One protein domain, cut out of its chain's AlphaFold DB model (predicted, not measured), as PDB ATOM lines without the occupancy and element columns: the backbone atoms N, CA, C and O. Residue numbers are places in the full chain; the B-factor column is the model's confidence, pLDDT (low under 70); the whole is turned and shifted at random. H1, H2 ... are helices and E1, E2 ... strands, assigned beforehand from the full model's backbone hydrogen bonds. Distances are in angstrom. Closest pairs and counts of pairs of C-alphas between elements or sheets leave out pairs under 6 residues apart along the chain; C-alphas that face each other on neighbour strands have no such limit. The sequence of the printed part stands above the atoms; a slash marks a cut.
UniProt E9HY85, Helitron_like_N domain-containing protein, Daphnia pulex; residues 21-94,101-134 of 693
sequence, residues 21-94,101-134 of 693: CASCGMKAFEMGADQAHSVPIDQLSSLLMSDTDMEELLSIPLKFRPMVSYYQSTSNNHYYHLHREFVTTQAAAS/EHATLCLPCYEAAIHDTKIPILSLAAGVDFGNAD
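Overview. This is residues 21 to 94 and 101 to 134 of the 693 residues of the protein "Helitron_like_N domain-containing protein" of Daphnia pulex (UniProt E9HY85). This domain has little regular structure: a small, twisted sheet of E2, E4 and E3 has H2 over part of one face, while H1 is set off from both, and the long stretches of residues 60 to 86 and 116 to 134 hold no named element. The printed part has 108 residues, 36 in two named helices and four named strands, ordered E1 E2 H1 E3 E4 H2. The class is mixed, the sheet E2 - E4 - E3 antiparallel. It is compact, radius of gyration of the C-alphas 13.8 A, spanning 42 by 37 by 28 A.

Along the chain. E1 is residues 27 to 29, from C-alpha 27 at (-23.026, 0.472, 53.703). E2 is 36 to 40, 13.3 A long; H1 51 to 59, 12.2 A; E3 87 to 90, 9.8 A; E4 101 to 106, 16.9 A; H2 107 to 115, ending at (-11.910, -14.227, 43.046).

Arrangement. E1 pairs with no named strand. N 37 of E2 and O 105 of E4 are within hydrogen-bond range at 2.8 A, as are N 88 of E3 and O 102 of E4. H2 is on the sheet, over E2 and E4; its closest C-alphas with E2 are Leu 107 and Ala 36, 6.5 A. H1 is not on the sheet. E2, H1 and E3 form a split strand-helix-strand unit, two strands running the same way with E4 between them, its crossover right-handed. Every O i to N i+4 pair in H1 and H2 is within range.

Size, cuts and confidence. The farthest C-alphas, Gly 32 and Pro 61, are 43.1 A apart. Residues 95 to 100 are cut out, a gap of 15.7 A between C-alphas 94 and 101. The link from H1 to E3 is long. Residues 93 to 94 have pLDDT under 70.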
ATOM      1  N   CYS A  21     -18.388  -0.086  51.675       98.06
ATOM      2  CA  CYS A  21     -17.517  -0.625  50.643       98.06
ATOM      3  C   CYS A  21     -16.774   0.503  49.911       98.06
ATOM      4  O   CYS A  21     -17.399   1.390  49.332       98.06
ATOM      5  N   ALA A  22     -15.449   0.422  49.845       98.19
ATOM      6  CA  ALA A  22     -14.602   1.330  49.083       98.19
ATOM      7  C   ALA A  22     -14.887   1.272  47.574       98.19
ATOM      8  O   ALA A  22     -14.772   2.284  46.897       98.19
ATOM      9  N   SER A  23     -15.301   0.120  47.035       98.06
ATOM     10  CA  SER A  23     -15.540  -0.046  45.593       98.06
ATOM     11  C   SER A  23     -16.917   0.447  45.130       98.06
ATOM     12  O   SER A  23     -17.020   1.026  44.053       98.06
ATOM     13  N   CYS A  24     -17.983   0.224  45.910       97.50
ATOM     14  CA  CYS A  24     -19.360   0.544  45.496       97.50
ATOM     15  C   CYS A  24     -20.112   1.504  46.426       97.50
ATOM     16  O   CYS A  24     -21.266   1.830  46.153       97.50
ATOM     17  N   GLY A  25     -19.526   1.897  47.558       96.94
ATOM     18  CA  GLY A  25     -20.120   2.849  48.498       96.94
ATOM     19  C   GLY A  25     -21.314   2.328  49.307       96.94
ATOM     20  O   GLY A  25     -21.832   3.052  50.157       96.94
ATOM     21  N   MET A  26     -21.753   1.084  49.087       95.19
ATOM     22  CA  MET A  26     -22.828   0.477  49.873       95.19
ATOM     23  C   MET A  26     -22.372   0.289  51.322       95.19
ATOM     24  O   MET A  26     -21.299  -0.276  51.553       95.19
ATOM     25  N   LYS A  27     -23.197   0.731  52.275       93.94
ATOM     26  CA  LYS A  27     -23.026   0.472  53.703       93.94
ATOM     27  C   LYS A  27     -23.936  -0.647  54.200       93.94
ATOM     28  O   LYS A  27     -25.077  -0.764  53.757       93.94
ATOM     29  N   ALA A  28     -23.426  -1.450  55.123       93.06
ATOM     30  CA  ALA A  28     -24.138  -2.546  55.765       93.06
ATOM     31  C   ALA A  28     -23.528  -2.838  57.140       93.06
ATOM     32  O   ALA A  28     -22.379  -2.485  57.411       93.06
ATOM     33  N   PHE A  29     -24.300  -3.477  58.016       92.38
ATOM     34  CA  PHE A  29     -23.755  -4.029  59.250       92.38
ATOM     35  C   PHE A  29     -23.122  -5.386  58.972       92.38
ATOM     36  O   PHE A  29     -23.697  -6.191  58.247       92.38
ATOM     37  N   GLU A  30     -21.973  -5.640  59.582       90.88
ATOM     38  CA  GLU A  30     -21.282  -6.924  59.565       90.88
ATOM     39  C   GLU A  30     -22.037  -7.932  60.445       90.88
ATOM     40  O   GLU A  30     -21.718  -8.155  61.612       90.88
ATOM     41  N   MET A  31     -23.132  -8.464  59.901       86.81
ATOM     42  CA  MET A  31     -23.998  -9.449  60.540       86.81
ATOM     43  C   MET A  31     -24.693 -10.327  59.492       86.81
ATOM     44  O   MET A  31     -25.018  -9.884  58.386       86.81
ATOM     45  N   GLY A  32     -24.964 -11.583  59.850       79.25
ATOM     46  CA  GLY A  32     -25.592 -12.538  58.939       79.25
ATOM     47  C   GLY A  32     -24.729 -12.809  57.699       79.25
ATOM     48  O   GLY A  32     -23.610 -13.299  57.817       79.25
ATOM     49  N   ALA A  33     -25.265 -12.520  56.509       77.75
ATOM     50  CA  ALA A  33     -24.573 -12.729  55.229       77.75
ATOM     51  C   ALA A  33     -23.712 -11.532  54.780       77.75
ATOM     52  O   ALA A  33     -22.957 -11.650  53.816       77.75
ATOM     53  N   ASP A  34     -23.842 -10.380  55.439       82.81
ATOM     54  CA  ASP A  34     -23.086  -9.182  55.091       82.81
ATOM     55  C   ASP A  34     -21.695  -9.259  55.739       82.81
ATOM     56  O   ASP A  34     -21.571  -9.267  56.963       82.81
ATOM     57  N   GLN A  35     -20.647  -9.324  54.911       86.12
ATOM     58  CA  GLN A  35     -19.249  -9.407  55.349       86.12
ATOM     59  C   GLN A  35     -18.400  -8.288  54.741       86.12
ATOM     60  O   GLN A  35     -18.579  -7.911  53.574       86.12
ATOM     61  N   ALA A  36     -17.470  -7.779  55.551       93.62
ATOM     62  CA  ALA A  36     -16.463  -6.810  55.152       93.62
ATOM     63  C   ALA A  36     -15.109  -7.507  54.962       93.62
ATOM     64  O   ALA A  36     -14.640  -8.233  55.832       93.62
ATOM     65  N   HIS A  37     -14.446  -7.249  53.839       95.50
ATOM     66  CA  HIS A  37     -13.130  -7.803  53.531       95.50
ATOM     67  C   HIS A  37     -12.117  -6.672  53.400       95.50
ATOM     68  O   HIS A  37     -12.303  -5.769  52.587       95.50
ATOM     69  N   SER A  38     -11.049  -6.707  54.196       95.56
ATOM     70  CA  SER A  38      -9.924  -5.779  54.057       95.56
ATOM     71  C   SER A  38      -8.929  -6.341  53.048       95.56
ATOM     72  O   SER A  38      -8.427  -7.448  53.240       95.56
ATOM     73  N   VAL A  39      -8.655  -5.596  51.979       95.56
ATOM     74  CA  VAL A  39      -7.825  -6.062  50.863       95.56
ATOM     75  C   VAL A  39      -6.736  -5.035  50.547       95.56
ATOM     76  O   VAL A  39      -7.071  -3.862  50.369       95.56
ATOM     77  N   PRO A  40      -5.458  -5.445  50.457       94.75
ATOM     78  CA  PRO A  40      -4.382  -4.600  49.944       94.75
ATOM     79  C   PRO A  40      -4.709  -4.027  48.554       94.75
ATOM     80  O   PRO A  40      -5.185  -4.748  47.673       94.75
ATOM     81  N   ILE A  41      -4.489  -2.729  48.337       94.75
ATOM     82  CA  ILE A  41      -4.884  -2.073  47.074       94.75
ATOM     83  C   ILE A  41      -4.079  -2.541  45.853       94.75
ATOM     84  O   ILE A  41      -4.554  -2.454  44.721       94.75
ATOM     85  N   ASP A  42      -2.872  -3.061  46.064       91.19
ATOM     86  CA  ASP A  42      -2.008  -3.645  45.036       91.19
ATOM     87  C   ASP A  42      -2.624  -4.909  44.410       91.19
ATOM     88  O   ASP A  42      -2.387  -5.199  43.237       91.19
ATOM     89  N   GLN A  43      -3.499  -5.603  45.142       93.06
ATOM     90  CA  GLN A  43      -4.263  -6.751  44.644       93.06
ATOM     91  C   GLN A  43      -5.508  -6.344  43.836       93.06
ATOM     92  O   GLN A  43      -6.131  -7.188  43.190       93.06
ATOM     93  N   LEU A  44      -5.881  -5.059  43.821       94.75
ATOM     94  CA  LEU A  44      -7.102  -4.550  43.184       94.75
ATOM     95  C   LEU A  44      -6.866  -4.066  41.749       94.75
ATOM     96  O   LEU A  44      -7.295  -2.978  41.364       94.75
ATOM     97  N   SER A  45      -6.221  -4.894  40.928       93.00
ATOM     98  CA  SER A  45      -5.922  -4.572  39.523       93.00
ATOM     99  C   SER A  45      -7.174  -4.269  38.689       93.00
ATOM    100  O   SER A  45      -7.147  -3.393  37.830       93.00
ATOM    101  N   SER A  46      -8.299  -4.930  38.983       94.75
ATOM    102  CA  SER A  46      -9.593  -4.699  38.321       94.75
ATOM    103  C   SER A  46     -10.239  -3.349  38.659       94.75
ATOM    104  O   SER A  46     -11.184  -2.950  37.984       94.75
ATOM    105  N   LEU A  47      -9.753  -2.648  39.688       96.75
ATOM    106  CA  LEU A  47     -10.245  -1.333  40.116       96.75
ATOM    107  C   LEU A  47      -9.258  -0.200  39.800       96.75
ATOM    108  O   LEU A  47      -9.505   0.945  40.183       96.75
ATOM    109  N   LEU A  48      -8.150  -0.502  39.120       96.50
ATOM    110  CA  LEU A  48      -7.196   0.492  38.641       96.50
ATOM    111  C   LEU A  48      -7.870   1.397  37.596       96.50
ATOM    112  O   LEU A  48      -8.608   0.916  36.735       96.50
ATOM    113  N   MET A  49      -7.633   2.706  37.671       96.19
ATOM    114  CA  MET A  49      -8.132   3.643  36.666       96.19
ATOM    115  C   MET A  49      -7.373   3.464  35.351       96.19
ATOM    116  O   MET A  49      -6.153   3.311  35.345       96.19
ATOM    117  N   SER A  50      -8.101   3.502  34.235       94.81
ATOM    118  CA  SER A  50      -7.487   3.534  32.907       94.81
ATOM    119  C   SER A  50      -6.895   4.915  32.605       94.81
ATOM    120  O   SER A  50      -7.315   5.911  33.198       94.81
ATOM    121  N   ASP A  51      -5.972   4.998  31.642       93.25
ATOM    122  CA  ASP A  51      -5.419   6.284  31.182       93.25
ATOM    123  C   ASP A  51      -6.529   7.248  30.734       93.25
ATOM    124  O   ASP A  51      -6.524   8.419  31.106       93.25
ATOM    125  N   THR A  52      -7.548   6.734  30.038       93.81
ATOM    126  CA  THR A  52      -8.726   7.507  29.619       93.81
ATOM    127  C   THR A  52      -9.503   8.080  30.808       93.81
ATOM    128  O   THR A  52      -9.872   9.255  30.797       93.81
ATOM    129  N   ASP A  53      -9.743   7.279  31.851       93.44
ATOM    130  CA  ASP A  53     -10.460   7.747  33.046       93.44
ATOM    131  C   ASP A  53      -9.642   8.798  33.807       93.44
ATOM    132  O   ASP A  53     -10.196   9.749  34.365       93.44
ATOM    133  N   MET A  54      -8.314   8.635  33.840       93.56
ATOM    134  CA  MET A  54      -7.411   9.617  34.433       93.56
ATOM    135  C   MET A  54      -7.432  10.932  33.653       93.56
ATOM    136  O   MET A  54      -7.519  11.991  34.269       93.56
ATOM    137  N   GLU A  55      -7.407  10.895  32.321       93.56
ATOM    138  CA  GLU A  55      -7.546  12.092  31.486       93.56
ATOM    139  C   GLU A  55      -8.885  12.805  31.739       93.56
ATOM    140  O   GLU A  55      -8.904  14.027  31.923       93.56
ATOM    141  N   GLU A  56      -9.998  12.065  31.844       91.38
ATOM    142  CA  GLU A  56     -11.309  12.633  32.198       91.38
ATOM    143  C   GLU A  56     -11.267  13.299  33.584       91.38
ATOM    144  O   GLU A  56     -11.684  14.451  33.732       91.38
ATOM    145  N   LEU A  57     -10.701  12.629  34.591       93.75
ATOM    146  CA  LEU A  57     -10.559  13.164  35.948       93.75
ATOM    147  C   LEU A  57      -9.682  14.426  35.988       93.75
ATOM    148  O   LEU A  57      -9.992  15.397  36.689       93.75
ATOM    149  N   LEU A  58      -8.572  14.424  35.249       93.44
ATOM    150  CA  LEU A  58      -7.627  15.535  35.198       93.44
ATOM    151  C   LEU A  58      -8.174  16.726  34.405       93.44
ATOM    152  O   LEU A  58      -7.817  17.863  34.727       93.44
ATOM    153  N   SER A  59      -9.091  16.496  33.459       93.00
ATOM    154  CA  SER A  59      -9.805  17.559  32.738       93.00
ATOM    155  C   SER A  59     -10.693  18.415  33.652       93.00
ATOM    156  O   SER A  59     -10.956  19.583  33.357       93.00
ATOM    157  N   ILE A  60     -11.122  17.865  34.795       94.38
ATOM    158  CA  ILE A  60     -11.903  18.590  35.796       94.38
ATOM    159  C   ILE A  60     -10.974  19.532  36.581       94.38
ATOM    160  O   ILE A  60      -9.925  19.090  37.077       94.38
ATOM    161  N   PRO A  61     -11.353  20.815  36.770       95.06
ATOM    162  CA  PRO A  61     -10.577  21.755  37.571       95.06
ATOM    163  C   PRO A  61     -10.290  21.220  38.977       95.06
ATOM    164  O   PRO A  61     -11.176  20.669  39.635       95.06
ATOM    165  N   LEU A  62      -9.070  21.453  39.477       94.50
ATOM    166  CA  LEU A  62      -8.584  20.906  40.754       94.50
ATOM    167  C   LEU A  62      -9.539  21.170  41.933       94.50
ATOM    168  O   LEU A  62      -9.710  20.309  42.788       94.50
ATOM    169  N   LYS A  63     -10.206  22.332  41.943       95.31
ATOM    170  CA  LYS A  63     -11.197  22.712  42.962       95.31
ATOM    171  C   LYS A  63     -12.402  21.762  43.026       95.31
ATOM    172  O   LYS A  63     -12.930  21.539  44.108       95.31
ATOM    173  N   PHE A  64     -12.848  21.225  41.890       96.19
ATOM    174  CA  PHE A  64     -14.057  20.397  41.792       96.19
ATOM    175  C   PHE A  64     -13.759  18.902  41.655       96.19
ATOM    176  O   PHE A  64     -14.632  18.076  41.920       96.19
ATOM    177  N   ARG A  65     -12.516  18.544  41.309       95.56
ATOM    178  CA  ARG A  65     -12.051  17.159  41.166       95.56
ATOM    179  C   ARG A  65     -12.376  16.254  42.365       95.56
ATOM    180  O   ARG A  65     -12.801  15.129  42.114       95.56
ATOM    181  N   PRO A  66     -12.288  16.701  43.640       96.12
ATOM    182  CA  PRO A  66     -12.652  15.862  44.781       96.12
ATOM    183  C   PRO A  66     -14.106  15.387  44.778       96.12
ATOM    184  O   PRO A  66     -14.429  14.472  45.522       96.12
ATOM    185  N   MET A  67     -14.997  15.988  43.982       95.69
ATOM    186  CA  MET A  67     -16.376  15.520  43.859       95.69
ATOM    187  C   MET A  67     -16.470  14.143  43.185       95.69
ATOM    188  O   MET A  67     -17.390  13.391  43.503       95.69
ATOM    189  N   VAL A  68     -15.518  13.800  42.310       96.75
ATOM    190  CA  VAL A  68     -15.384  12.467  41.701       96.75
ATOM    191  C   VAL A  68     -14.781  11.497  42.714       96.75
ATOM    192  O   VAL A  68     -13.923  11.867  43.518       96.75
ATOM    193  N   SER A  69     -15.248  10.252  42.714       96.38
ATOM    194  CA  SER A  69     -14.754   9.213  43.616       96.38
ATOM    195  C   SER A  69     -13.523   8.525  43.040       96.38
ATOM    196  O   SER A  69     -13.625   7.729  42.115       96.38
ATOM    197  N   TYR A  70     -12.361   8.823  43.616       96.62
ATOM    198  CA  TYR A  70     -11.100   8.159  43.305       96.62
ATOM    199  C   TYR A  70     -10.184   8.129  44.534       96.62
ATOM    200  O   TYR A  70     -10.358   8.905  45.485       96.62
ATOM    201  N   TYR A  71      -9.177   7.263  44.478       96.56
ATOM    202  CA  TYR A  71      -8.081   7.204  45.435       96.56
ATOM    203  C   TYR A  71      -6.746   7.166  44.693       96.56
ATOM    204  O   TYR A  71      -6.568   6.349  43.794       96.56
ATOM    205  N   GLN A  72      -5.823   8.052  45.057       95.19
ATOM    206  CA  GLN A  72      -4.446   8.015  44.575       95.19
ATOM    207  C   GLN A  72      -3.595   7.358  45.658       95.19
ATOM    208  O   GLN A  72      -3.520   7.877  46.771       95.19
ATOM    209  N   SER A  73      -2.991   6.221  45.331       93.62
ATOM    210  CA  SER A  73      -2.114   5.492  46.242       93.62
ATOM    211  C   SER A  73      -0.859   6.298  46.546       93.62
ATOM    212  O   SER A  73      -0.228   6.850  45.645       93.62
ATOM    213  N   THR A  74      -0.467   6.337  47.814       89.50
ATOM    214  CA  THR A  74       0.797   6.941  48.246       89.50
ATOM    215  C   THR A  74       1.991   6.017  48.015       89.50
ATOM    216  O   THR A  74       3.105   6.505  47.836       89.50
ATOM    217  N   SER A  75       1.763   4.699  47.959       85.56
ATOM    218  CA  SER A  75       2.811   3.688  47.781       85.56
ATOM    219  C   SER A  75       3.261   3.530  46.325       85.56
ATOM    220  O   SER A  75       4.459   3.514  46.049       85.56
ATOM    221  N   ASN A  76       2.323   3.452  45.374       87.50
ATOM    222  CA  ASN A  76       2.632   3.225  43.954       87.50
ATOM    223  C   ASN A  76       2.246   4.389  43.023       87.50
ATOM    224  O   ASN A  76       2.514   4.327  41.823       87.50
ATOM    225  N   ASN A  77       1.645   5.457  43.558       89.38
ATOM    226  CA  ASN A  77       1.197   6.639  42.814       89.38
ATOM    227  C   ASN A  77       0.139   6.364  41.723       89.38
ATOM    228  O   ASN A  77      -0.148   7.242  40.905       89.38
ATOM    229  N   HIS A  78      -0.460   5.171  41.703       93.31
ATOM    230  CA  HIS A  78      -1.555   4.842  40.801       93.31
ATOM    231  C   HIS A  78      -2.900   5.358  41.314       93.31
ATOM    232  O   HIS A  78      -3.117   5.554  42.514       93.31
ATOM    233  N   TYR A  79      -3.827   5.534  40.376       96.25
ATOM    234  CA  TYR A  79      -5.194   5.952  40.641       96.25
ATOM    235  C   TYR A  79      -6.131   4.749  40.608       96.25
ATOM    236  O   TYR A  79      -6.076   3.925  39.697       96.25
ATOM    237  N   TYR A  80      -7.020   4.672  41.590       97.62
ATOM    238  CA  TYR A  80      -8.003   3.610  41.742       97.62
ATOM    239  C   TYR A  80      -9.416   4.183  41.821       97.62
ATOM    240  O   TYR A  80      -9.661   5.221  42.446       97.62
ATOM    241  N   HIS A  81     -10.364   3.444  41.251       97.75
ATOM    242  CA  HIS A  81     -11.804   3.674  41.354       97.75
ATOM    243  C   HIS A  81     -12.320   3.252  42.741       97.75
ATOM    244  O   HIS A  81     -13.017   2.245  42.895       97.75
ATOM    245  N   LEU A  82     -11.934   4.009  43.774       98.06
ATOM    246  CA  LEU A  82     -12.266   3.754  45.178       98.06
ATOM    247  C   LEU A  82     -12.774   5.019  45.887       98.06
ATOM    248  O   LEU A  82     -12.293   6.130  45.670       98.06
ATOM    249  N   HIS A  83     -13.712   4.839  46.813       97.75
ATOM    250  CA  HIS A  83     -14.039   5.826  47.832       97.75
ATOM    251  C   HIS A  83     -12.888   5.903  48.838       97.75
ATOM    252  O   HIS A  83     -12.733   5.027  49.690       97.75
ATOM    253  N   ARG A  84     -12.104   6.980  48.750       95.88
ATOM    254  CA  ARG A  84     -10.975   7.280  49.646       95.88
ATOM    255  C   ARG A  84     -11.311   7.218  51.138       95.88
ATOM    256  O   ARG A  84     -10.436   6.944  51.942       95.88
ATOM    257  N   GLU A  85     -12.569   7.460  51.504       96.44
ATOM    258  CA  GLU A  85     -13.058   7.406  52.886       96.44
ATOM    259  C   GLU A  85     -12.918   6.010  53.520       96.44
ATOM    260  O   GLU A  85     -12.855   5.886  54.742       96.44
ATOM    261  N   PHE A  86     -12.866   4.955  52.700       97.38
ATOM    262  CA  PHE A  86     -12.863   3.555  53.144       97.38
ATOM    263  C   PHE A  86     -11.578   2.810  52.766       97.38
ATOM    264  O   PHE A  86     -11.558   1.574  52.733       97.38
ATOM    265  N   VAL A  87     -10.516   3.574  52.498       96.31
ATOM    266  CA  VAL A  87      -9.141   3.085  52.388       96.31
ATOM    267  C   VAL A  87      -8.386   3.488  53.652       96.31
ATOM    268  O   VAL A  87      -8.428   4.643  54.070       96.31
ATOM    269  N   THR A  88      -7.722   2.526  54.286       93.56
ATOM    270  CA  THR A  88      -6.953   2.716  55.519       93.56
ATOM    271  C   THR A  88      -5.498   2.360  55.288       93.56
ATOM    272  O   THR A  88      -5.210   1.320  54.702       93.56
ATOM    273  N   THR A  89      -4.595   3.178  55.809       90.75
ATOM    274  CA  THR A  89      -3.162   2.882  55.835       90.75
ATOM    275  C   THR A  89      -2.837   2.131  57.121       90.75
ATOM    276  O   THR A  89      -3.131   2.616  58.215       90.75
ATOM    277  N   GLN A  90      -2.276   0.933  56.997       83.75
ATOM    278  CA  GLN A  90      -1.745   0.174  58.120       83.75
ATOM    279  C   GLN A  90      -0.256   0.481  58.243       83.75
ATOM    280  O   GLN A  90       0.488   0.339  57.273       83.75
ATOM    281  N   ALA A  91       0.150   0.936  59.428       76.81
ATOM    282  CA  ALA A  91       1.545   1.230  59.706       76.81
ATOM    283  C   ALA A  91       2.369  -0.061  59.676       76.81
ATOM    284  O   ALA A  91       1.947  -1.080  60.234       76.81
ATOM    285  N   ALA A  92       3.541   0.004  59.056       73.00
ATOM    286  CA  ALA A  92       4.495  -1.092  59.039       73.00
ATOM    287  C   ALA A  92       4.828  -1.589  60.460       73.00
ATOM    288  O   ALA A  92       5.046  -0.800  61.385       73.00
ATOM    289  N   ALA A  93       4.890  -2.912  60.648       69.06
ATOM    290  CA  ALA A  93       5.189  -3.514  61.951       69.06
ATOM    291  C   ALA A  93       6.672  -3.363  62.346       69.06
ATOM    292  O   ALA A  93       7.039  -3.576  63.504       69.06
ATOM    293  N   SER A  94       7.529  -2.993  61.390       69.38
ATOM    294  CA  SER A  94       8.968  -2.804  61.556       69.38
ATOM    295  C   SER A  94       9.472  -1.616  60.729       69.38
ATOM    296  O   SER A  94       8.813  -1.185  59.790       69.38
ATOM    297  N   GLU A 101      -1.576   0.086  52.154       94.69
ATOM    298  CA  GLU A 101      -2.889   0.693  51.941       94.69
ATOM    299  C   GLU A 101      -3.926  -0.415  51.697       94.69
ATOM    300  O   GLU A 101      -3.770  -1.249  50.804       94.69
ATOM    301  N   HIS A 102      -4.996  -0.432  52.492       95.50
ATOM    302  CA  HIS A 102      -6.042  -1.453  52.447       95.50
ATOM    303  C   HIS A 102      -7.416  -0.841  52.179       95.50
ATOM    304  O   HIS A 102      -7.832   0.093  52.862       95.50
ATOM    305  N   ALA A 103      -8.163  -1.409  51.235       97.12
ATOM    306  CA  ALA A 103      -9.544  -1.042  50.948       97.12
ATOM    307  C   ALA A 103     -10.523  -2.027  51.603       97.12
ATOM    308  O   ALA A 103     -10.342  -3.242  51.533       97.12
ATOM    309  N   THR A 104     -11.601  -1.514  52.202       97.69
ATOM    310  CA  THR A 104     -12.697  -2.363  52.704       97.69
ATOM    311  C   THR A 104     -13.686  -2.675  51.581       97.69
ATOM    312  O   THR A 104     -14.266  -1.755  51.013       97.69
ATOM    313  N   LEU A 105     -13.948  -3.944  51.275       97.81
ATOM    314  CA  LEU A 105     -14.904  -4.377  50.251       97.81
ATOM    315  C   LEU A 105     -16.077  -5.148  50.864       97.81
ATOM    316  O   LEU A 105     -15.889  -5.953  51.769       97.81
ATOM    317  N   CYS A 106     -17.289  -4.941  50.342       96.81
ATOM    318  CA  CYS A 106     -18.402  -5.853  50.617       96.81
ATOM    319  C   CYS A 106     -18.212  -7.172  49.859       96.81
ATOM    320  O   CYS A 106     -17.593  -7.178  48.792       96.81
ATOM    321  N   LEU A 107     -18.807  -8.258  50.361       94.88
ATOM    322  CA  LEU A 107     -18.698  -9.596  49.767       94.88
ATOM    323  C   LEU A 107     -18.893  -9.624  48.230       94.88
ATOM    324  O   LEU A 107     -17.992 -10.106  47.547       94.88
ATOM    325  N   PRO A 108     -19.943  -9.019  47.627       95.00
ATOM    326  CA  PRO A 108     -20.091  -9.022  46.167       95.00
ATOM    327  C   PRO A 108     -18.967  -8.306  45.404       95.00
ATOM    328  O   PRO A 108     -18.681  -8.656  44.260       95.00
ATOM    329  N   CYS A 109     -18.363  -7.267  45.990       97.31
ATOM    330  CA  CYS A 109     -17.233  -6.572  45.368       97.31
ATOM    331  C   CYS A 109     -15.929  -7.338  45.572       97.31
ATOM    332  O   CYS A 109     -15.111  -7.360  44.661       97.31
ATOM    333  N   TYR A 110     -15.758  -7.974  46.730       96.94
ATOM    334  CA  TYR A 110     -14.623  -8.838  47.024       96.94
ATOM    335  C   TYR A 110     -14.588 -10.051  46.083       96.94
ATOM    336  O   TYR A 110     -13.593 -10.257  45.394       96.94
ATOM    337  N   GLU A 111     -15.696 -10.790  45.967       95.81
ATOM    338  CA  GLU A 111     -15.810 -11.931  45.050       95.81
ATOM    339  C   GLU A 111     -15.524 -11.522  43.604       95.81
ATOM    340  O   GLU A 111     -14.715 -12.150  42.926       95.81
ATOM    341  N   ALA A 112     -16.124 -10.421  43.143       96.56
ATOM    342  CA  ALA A 112     -15.898  -9.939  41.788       96.56
ATOM    343  C   ALA A 112     -14.438  -9.506  41.555       96.56
ATOM    344  O   ALA A 112     -13.824  -9.943  40.583       96.56
ATOM    345  N   ALA A 113     -13.873  -8.671  42.430       96.00
ATOM    346  CA  ALA A 113     -12.568  -8.055  42.205       96.00
ATOM    347  C   ALA A 113     -11.391  -9.012  42.439       96.00
ATOM    348  O   ALA A 113     -10.405  -8.916  41.711       96.00
ATOM    349  N   ILE A 114     -11.497  -9.917  43.421       95.62
ATOM    350  CA  ILE A 114     -10.403 -10.797  43.864       95.62
ATOM    351  C   ILE A 114     -10.552 -12.222  43.344       95.62
ATOM    352  O   ILE A 114      -9.599 -12.762  42.790       95.62
ATOM    353  N   HIS A 115     -11.726 -12.840  43.488       90.88
ATOM    354  CA  HIS A 115     -11.910 -14.227  43.046       90.88
ATOM    355  C   HIS A 115     -12.128 -14.326  41.535       90.88
ATOM    356  O   HIS A 115     -11.509 -15.157  40.875       90.88
ATOM    357  N   ASP A 116     -12.973 -13.455  40.984       93.12
ATOM    358  CA  ASP A 116     -13.295 -13.449  39.558       93.12
ATOM    359  C   ASP A 116     -12.370 -12.548  38.731       93.12
ATOM    360  O   ASP A 116     -12.372 -12.647  37.500       93.12
ATOM    361  N   THR A 117     -11.590 -11.660  39.363       92.19
ATOM    362  CA  THR A 117     -10.773 -10.622  38.693       92.19
ATOM    363  C   THR A 117     -11.567  -9.784  37.679       92.19
ATOM    364  O   THR A 117     -11.086  -9.424  36.606       92.19
ATOM    365  N   LYS A 118     -12.824  -9.470  38.010       96.06
ATOM    366  CA  LYS A 118     -13.753  -8.675  37.199       96.06
ATOM    367  C   LYS A 118     -14.139  -7.389  37.911       96.06
ATOM    368  O   LYS A 118     -14.210  -7.322  39.133       96.06
ATOM    369  N   ILE A 119     -14.503  -6.392  37.114       97.31
ATOM    370  CA  ILE A 119     -15.083  -5.149  37.615       97.31
ATOM    371  C   ILE A 119     -16.434  -5.463  38.294       97.31
ATOM    372  O   ILE A 119     -17.341  -5.987  37.633       97.31
ATOM    373  N   PRO A 120     -16.619  -5.138  39.590       96.75
ATOM    374  CA  PRO A 120     -17.898  -5.341  40.258       96.75
ATOM    375  C   PRO A 120     -18.986  -4.462  39.637       96.75
ATOM    376  O   PRO A 120     -18.791  -3.266  39.444       96.75
ATOM    377  N   ILE A 121     -20.163  -5.034  39.377       95.56
ATOM    378  CA  ILE A 121     -21.221  -4.420  38.545       95.56
ATOM    379  C   ILE A 121     -21.741  -3.070  39.081       95.56
ATOM    380  O   ILE A 121     -22.219  -2.252  38.303       95.56
ATOM    381  N   LEU A 122     -21.709  -2.860  40.400       96.38
ATOM    382  CA  LEU A 122     -22.188  -1.639  41.068       96.38
ATOM    383  C   LEU A 122     -21.033  -0.742  41.554       96.38
ATOM    384  O   LEU A 122     -21.258   0.128  42.389       96.38
ATOM    385  N   SER A 123     -19.798  -1.003  41.112       97.50
ATOM    386  CA  SER A 123     -18.627  -0.244  41.550       97.50
ATOM    387  C   SER A 123     -18.436   1.058  40.780       97.50
ATOM    388  O   SER A 123     -18.942   1.231  39.669       97.50
ATOM    389  N   LEU A 124     -17.609   1.932  41.348       97.62
ATOM    390  CA  LEU A 124     -17.073   3.114  40.676       97.62
ATOM    391  C   LEU A 124     -16.418   2.754  39.331       97.62
ATOM    392  O   LEU A 124     -16.703   3.399  38.326       97.62
ATOM    393  N   ALA A 125     -15.648   1.658  39.286       96.56
ATOM    394  CA  ALA A 125     -14.990   1.170  38.070       96.56
ATOM    395  C   ALA A 125     -15.982   0.720  36.979       96.56
ATOM    396  O   ALA A 125     -15.653   0.730  35.798       96.56
ATOM    397  N   ALA A 126     -17.217   0.354  37.346       96.00
ATOM    398  CA  ALA A 126     -18.294   0.082  36.389       96.00
ATOM    399  C   ALA A 126     -19.010   1.357  35.893       96.00
ATOM    400  O   ALA A 126     -20.019   1.259  35.193       96.00
ATOM    401  N   GLY A 127     -18.542   2.548  36.282       94.12
ATOM    402  CA  GLY A 127     -19.176   3.832  35.984       94.12
ATOM    403  C   GLY A 127     -20.309   4.213  36.944       94.12
ATOM    404  O   GLY A 127     -21.035   5.177  36.682       94.12
ATOM    405  N   VAL A 128     -20.477   3.487  38.057       96.38
ATOM    406  CA  VAL A 128     -21.487   3.767  39.094       96.38
ATOM    407  C   VAL A 128     -20.924   4.769  40.108       96.38
ATOM    408  O   VAL A 128     -20.782   4.467  41.289       96.38
ATOM    409  N   ASP A 129     -20.573   5.969  39.637       96.00
ATOM    410  CA  ASP A 129     -20.167   7.094  40.491       96.00
ATOM    411  C   ASP A 129     -21.226   8.196  40.457       96.00
ATOM    412  O   ASP A 129     -21.410   8.880  39.449       96.00
ATOM    413  N   PHE A 130     -21.924   8.373  41.576       96.00
ATOM    414  CA  PHE A 130     -22.893   9.456  41.743       96.00
ATOM    415  C   PHE A 130     -22.199  10.800  42.019       96.00
ATOM    416  O   PHE A 130     -22.763  11.858  41.743       96.00
ATOM    417  N   GLY A 131     -20.957  10.765  42.513       95.56
ATOM    418  CA  GLY A 131     -20.218  11.906  43.038       95.56
ATOM    419  C   GLY A 131     -20.618  12.291  44.461       95.56
ATOM    420  O   GLY A 131     -21.686  11.937  44.964       95.56
ATOM    421  N   ASN A 132     -19.749  13.045  45.136       95.38
ATOM    422  CA  ASN A 132     -20.033  13.552  46.473       95.38
ATOM    423  C   ASN A 132     -19.666  15.032  46.642       95.38
ATOM    424  O   ASN A 132     -18.509  15.385  46.867       95.38
ATOM    425  N   ALA A 133     -20.693  15.879  46.624       94.56
ATOM    426  CA  ALA A 133     -20.607  17.321  46.848       94.56
ATOM    427  C   ALA A 133     -19.998  17.719  48.215       94.56
ATOM    428  O   ALA A 133     -19.403  18.790  48.338       94.56
ATOM    429  N   ASP A 134     -20.065  16.846  49.229       93.31
ATOM    430  CA  ASP A 134     -19.550  17.150  50.575       93.31
ATOM    431  C   ASP A 134     -18.016  17.226  50.577       93.31
ATOM    432  O   ASP A 134     -17.421  17.939  51.380       93.31
TER     433      ASP A 134